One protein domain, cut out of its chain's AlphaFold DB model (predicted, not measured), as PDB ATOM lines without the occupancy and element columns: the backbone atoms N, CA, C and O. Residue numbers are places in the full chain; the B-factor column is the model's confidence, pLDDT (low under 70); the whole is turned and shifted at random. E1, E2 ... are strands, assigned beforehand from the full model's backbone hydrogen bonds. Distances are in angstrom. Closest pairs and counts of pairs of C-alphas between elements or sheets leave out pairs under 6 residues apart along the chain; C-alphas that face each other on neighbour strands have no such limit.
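AT A GLANCE: This is residues 2 to 44 of the 228 residues of the protein "Replication protein A 70 kDa DNA-binding subunit A-like isoform" of Arachis hypogaea (UniProt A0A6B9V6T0). With little regular structure, the model is a flat, open V of two short two-stranded ribbons: E1 with E4 makes one arm, the hairpin E2 and E3 the other, with a loop beyond it whose residues 15 to 20 stick out. The printed part has 43 residues, with four named strands in the order E1, E2, E3, E4 and no named helix; both sheets are antiparallel and the class is all strand, under half of the residues being in named elements. It is loose, with a radius of gyration of the C-alphas of 13.0 A and spans of 36 by 29 by 10 A.

HOW THE PARTS SIT: E1, residues 2 to 5, runs on into E2, residues 8 to 11, at 85 degrees. E2 and E3, residues 23 to 26, are antiparallel at 147 degrees; N 10 and O 24 are 3.0 A apart, within hydrogen-bond range. E1 and E4, residues 32 to 35, are antiparallel at 163 degrees; N 3 and O 34 are 2.9 A apart, within hydrogen-bond range. E1 and E3 are apart.

IN THESE COORDINATES: E1 begins at C-alpha 2 (33.062, 100.550, 60.287) and spans 9.9 A, E2 10.1 A, E3 9.5 A; E4 spans 10.2 A, ending at C-alpha 35 (29.695, 103.537, 60.115).

THE WHOLE: The printed part has no cut. The link E2 to E3 is long. Residues 12 to 22 and 41 to 44 have pLDDT under 70.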
ATOM      1  N   TYR A   2      34.236 101.226  59.730       77.56
ATOM      2  CA  TYR A   2      33.062 100.550  60.287       77.56
ATOM      3  C   TYR A   2      33.417  99.789  61.566       77.56
ATOM      4  O   TYR A   2      34.506  99.222  61.658       77.56
ATOM      5  N   THR A   3      32.493  99.747  62.522       76.81
ATOM      6  CA  THR A   3      32.444  98.716  63.562       76.81
ATOM      7  C   THR A   3      31.538  97.589  63.078       76.81
ATOM      8  O   THR A   3      30.467  97.835  62.523       76.81
ATOM      9  N   LEU A   4      31.985  96.345  63.258       83.38
ATOM     10  CA  LEU A   4      31.239  95.146  62.889       83.38
ATOM     11  C   LEU A   4      31.071  94.264  64.127       83.38
ATOM     12  O   LEU A   4      32.032  94.048  64.864       83.38
ATOM     13  N   SER A   5      29.870  93.734  64.344       86.00
ATOM     14  CA  SER A   5      29.569  92.796  65.431       86.00
ATOM     15  C   SER A   5      28.728  91.618  64.932       86.00
ATOM     16  O   SER A   5      28.235  91.627  63.803       86.00
ATOM     17  N   ASN A   6      28.597  90.572  65.757       89.12
ATOM     18  CA  ASN A   6      27.893  89.324  65.420       89.12
ATOM     19  C   ASN A   6      28.421  88.653  64.128       89.12
ATOM     20  O   ASN A   6      27.657  88.164  63.286       89.12
ATOM     21  N   LEU A   7      29.744  88.672  63.957       82.62
ATOM     22  CA  LEU A   7      30.470  87.946  62.914       82.62
ATOM     23  C   LEU A   7      30.704  86.491  63.344       82.62
ATOM     24  O   LEU A   7      30.866  86.210  64.531       82.62
ATOM     25  N   ILE A   8      30.770  85.577  62.377       80.19
ATOM     26  CA  ILE A   8      31.183  84.187  62.602       80.19
ATOM     27  C   ILE A   8      32.692  84.096  62.368       80.19
ATOM     28  O   ILE A   8      33.184  84.497  61.314       80.19
ATOM     29  N   VAL A   9      33.426  83.547  63.334       82.38
ATOM     30  CA  VAL A   9      34.859  83.254  63.201       82.38
ATOM     31  C   VAL A   9      35.017  81.828  62.671       82.38
ATOM     32  O   VAL A   9      34.482  80.899  63.272       82.38
ATOM     33  N   VAL A  10      35.739  81.645  61.565       76.94
ATOM     34  CA  VAL A  10      36.002  80.327  60.955       76.94
ATOM     35  C   VAL A  10      37.502  80.156  60.734       76.94
ATOM     36  O   VAL A  10      38.151  81.082  60.254       76.94
ATOM     37  N   GLU A  11      38.068  78.994  61.066       77.50
ATOM     38  CA  GLU A  11      39.483  78.704  60.797       77.50
ATOM     39  C   GLU A  11      39.747  78.580  59.284       77.50
ATOM     40  O   GLU A  11      38.979  77.967  58.538       77.50
ATOM     41  N   LYS A  12      40.824  79.208  58.807       66.06
ATOM     42  CA  LYS A  12      41.120  79.352  57.380       66.06
ATOM     43  C   LYS A  12      41.819  78.103  56.836       66.06
ATOM     44  O   LYS A  12      43.024  77.936  56.986       66.06
ATOM     45  N   MET A  13      41.061  77.279  56.116       60.59
ATOM     46  CA  MET A  13      41.543  76.065  55.433       60.59
ATOM     47  C   MET A  13      42.180  76.324  54.049       60.59
ATOM     48  O   MET A  13      42.436  75.391  53.294       60.59
ATOM     49  N   GLU A  14      42.408  77.585  53.668       59.19
ATOM     50  CA  GLU A  14      42.912  77.946  52.336       59.19
ATOM     51  C   GLU A  14      44.445  77.916  52.246       59.19
ATOM     52  O   GLU A  14      45.140  78.551  53.040       59.19
ATOM     53  N   ASN A  15      44.971  77.315  51.175       51.72
ATOM     54  CA  ASN A  15      46.410  77.249  50.873       51.72
ATOM     55  C   ASN A  15      47.075  78.610  50.548       51.72
ATOM     56  O   ASN A  15      48.271  78.638  50.269       51.72
ATOM     57  N   ILE A  16      46.332  79.725  50.537       47.03
ATOM     58  CA  ILE A  16      46.843  81.071  50.222       47.03
ATOM     59  C   ILE A  16      46.502  82.041  51.360       47.03
ATOM     60  O   ILE A  16      45.337  82.310  51.663       47.03
ATOM     61  N   LYS A  17      47.539  82.597  51.982       54.69
ATOM     62  CA  LYS A  17      47.515  83.528  53.110       54.69
ATOM     63  C   LYS A  17      47.417  84.974  52.612       54.69
ATOM     64  O   LYS A  17      48.416  85.660  52.421       54.69
ATOM     65  N   THR A  18      46.178  85.434  52.448       48.59
ATOM     66  CA  THR A  18      45.816  86.851  52.254       48.59
ATOM     67  C   THR A  18      46.085  87.719  53.488       48.59
ATOM     68  O   THR A  18      46.223  88.930  53.371       48.59
ATOM     69  N   THR A  19      46.158  87.114  54.677       54.56
ATOM     70  CA  THR A  19      46.568  87.763  55.930       54.56
ATOM     71  C   THR A  19      47.389  86.783  56.774       54.56
ATOM     72  O   THR A  19      47.388  85.579  56.515       54.56
ATOM     73  N   THR A  20      48.055  87.282  57.817       57.66
ATOM     74  CA  THR A  20      48.741  86.462  58.832       57.66
ATOM     75  C   THR A  20      47.789  85.798  59.835       57.66
ATOM     76  O   THR A  20      48.238  85.004  60.663       57.66
ATOM     77  N   ASN A  21      46.494  86.120  59.797       61.62
ATOM     78  CA  ASN A  21      45.524  85.633  60.769       61.62
ATOM     79  C   ASN A  21      45.029  84.224  60.396       61.62
ATOM     80  O   ASN A  21      44.799  83.927  59.223       61.62
ATOM     81  N   ARG A  22      44.863  83.350  61.396       65.81
ATOM     82  CA  ARG A  22      44.431  81.953  61.190       65.81
ATOM     83  C   ARG A  22      42.930  81.814  60.944       65.81
ATOM     84  O   ARG A  22      42.497  80.752  60.507       65.81
ATOM     85  N   SER A  23      42.157  82.870  61.184       70.00
ATOM     86  CA  SER A  23      40.702  82.846  61.058       70.00
ATOM     87  C   SER A  23      40.182  83.906  60.091       70.00
ATOM     88  O   SER A  23      40.652  85.045  60.078       70.00
ATOM     89  N   THR A  24      39.157  83.534  59.332       72.12
ATOM     90  CA  THR A  24      38.344  84.426  58.500       72.12
ATOM     91  C   THR A  24      37.108  84.874  59.287       72.12
ATOM     92  O   THR A  24      36.558  84.118  60.091       72.12
ATOM     93  N   LEU A  25      36.664  86.114  59.056       78.06
ATOM     94  CA  LEU A  25      35.435  86.668  59.621       78.06
ATOM     95  C   LEU A  25      34.320  86.623  58.572       78.06
ATOM     96  O   LEU A  25      34.353  87.368  57.595       78.06
ATOM     97  N   ASN A  26      33.332  85.761  58.790       75.31
ATOM     98  CA  ASN A  26      32.196  85.559  57.897       75.31
ATOM     99  C   ASN A  26      30.955  86.305  58.409       75.31
ATOM    100  O   ASN A  26      30.695  86.370  59.614       75.31
ATOM    101  N   PHE A  27      30.168  86.854  57.484       73.75
ATOM    102  CA  PHE A  27      28.914  87.531  57.811       73.75
ATOM    103  C   PHE A  27      27.802  86.505  58.077       73.75
ATOM    104  O   PHE A  27      27.772  85.422  57.493       73.75
ATOM    105  N   SER A  28      26.869  86.863  58.954       80.94
ATOM    106  CA  SER A  28      25.673  86.093  59.291       80.94
ATOM    107  C   SER A  28      24.424  86.970  59.189       80.94
ATOM    108  O   SER A  28      24.519  88.194  59.157       80.94
ATOM    109  N   HIS A  29      23.237  86.361  59.257       79.38
ATOM    110  CA  HIS A  29      21.964  87.092  59.369       79.38
ATOM    111  C   HIS A  29      21.849  87.967  60.639       79.38
ATOM    112  O   HIS A  29      20.873  88.693  60.790       79.38
ATOM    113  N   ARG A  30      22.808  87.874  61.575       84.00
ATOM    114  CA  ARG A  30      22.870  88.681  62.805       84.00
ATOM    115  C   ARG A  30      23.912  89.794  62.739       84.00
ATOM    116  O   ARG A  30      23.971  90.589  63.675       84.00
ATOM    117  N   THR A  31      24.757  89.819  61.704       80.50
ATOM    118  CA  THR A  31      25.880  90.755  61.594       80.50
ATOM    119  C   THR A  31      25.380  92.190  61.508       80.50
ATOM    120  O   THR A  31      24.582  92.527  60.638       80.50
ATOM    121  N   VAL A  32      25.878  93.041  62.404       81.50
ATOM    122  CA  VAL A  32      25.580  94.475  62.422       81.50
ATOM    123  C   VAL A  32      26.823  95.225  61.962       81.50
ATOM    124  O   VAL A  32      27.931  94.928  62.410       81.50
ATOM    125  N   VAL A  33      26.640  96.193  61.062       84.50
ATOM    126  CA  VAL A  33      27.706  97.034  60.504       84.50
ATOM    127  C   VAL A  33      27.324  98.494  60.719       84.50
ATOM    128  O   VAL A  33      26.330  98.959  60.169       84.50
ATOM    129  N   VAL A  34      28.104  99.223  61.518       80.38
ATOM    130  CA  VAL A  34      27.862 100.639  61.843       80.38
ATOM    131  C   VAL A  34      29.012 101.485  61.310       80.38
ATOM    132  O   VAL A  34      30.181 101.153  61.496       80.38
ATOM    133  N   ARG A  35      28.696 102.586  60.621       76.06
ATOM    134  CA  ARG A  35      29.695 103.537  60.115       76.06
ATOM    135  C   ARG A  35      30.277 104.345  61.275       76.06
ATOM    136  O   ARG A  35      29.539 104.932  62.054       76.06
ATOM    137  N   VAL A  36      31.603 104.420  61.346       80.31
ATOM    138  CA  VAL A  36      32.323 105.331  62.245       80.31
ATOM    139  C   VAL A  36      32.738 106.562  61.448       80.31
ATOM    140  O   VAL A  36      33.492 106.441  60.474       80.31
ATOM    141  N   GLU A  37      32.232 107.722  61.866       82.50
ATOM    142  CA  GLU A  37      32.417 109.013  61.191       82.50
ATOM    143  C   GLU A  37      33.819 109.588  61.401       82.50
ATOM    144  O   GLU A  37      34.479 109.944  60.428       82.50
ATOM    145  N   ASN A  38      34.302 109.584  62.649       76.69
ATOM    146  CA  ASN A  38      35.613 110.104  63.048       76.69
ATOM    147  C   ASN A  38      36.545 108.956  63.498       76.69
ATOM    148  O   ASN A  38      36.670 108.692  64.696       76.69
ATOM    149  N   PRO A  39      37.161 108.203  62.565       74.00
ATOM    150  CA  PRO A  39      38.010 107.064  62.899       74.00
ATOM    151  C   PRO A  39      39.388 107.480  63.429       74.00
ATOM    152  O   PRO A  39      40.184 108.077  62.712       74.00
ATOM    153  N   SER A  40      39.717 107.049  64.646       74.88
ATOM    154  CA  SER A  40      41.061 107.158  65.242       74.88
ATOM    155  C   SER A  40      41.997 105.983  64.904       74.88
ATOM    156  O   SER A  40      43.128 105.930  65.384       74.88
ATOM    157  N   PHE A  41      41.540 105.015  64.103       64.75
ATOM    158  CA  PHE A  41      42.297 103.798  63.799       64.75
ATOM    159  C   PHE A  41      43.449 104.066  62.812       64.75
ATOM    160  O   PHE A  41      43.213 104.661  61.755       64.75
ATOM    161  N   PRO A  42      44.678 103.587  63.083       60.88
ATOM    162  CA  PRO A  42      45.813 103.785  62.189       60.88
ATOM    163  C   PRO A  42      45.646 102.971  60.901       60.88
ATOM    164  O   PRO A  42      45.836 101.754  60.873       60.88
ATOM    165  N   LEU A  43      45.324 103.652  59.801       51.88
ATOM    166  CA  LEU A  43      45.298 103.042  58.475       51.88
ATOM    167  C   LEU A  43      46.725 102.674  58.037       51.88
ATOM    168  O   LEU A  43      47.467 103.510  57.524       51.88
ATOM    169  N   LYS A  44      47.082 101.394  58.183       59.78
ATOM    170  CA  LYS A  44      48.224 100.766  57.504       59.78
ATOM    171  C   LYS A  44      47.705  99.864  56.366       59.78
ATOM    172  O   LYS A  44      47.646  98.652  56.546       59.78
TER     173      LYS A  44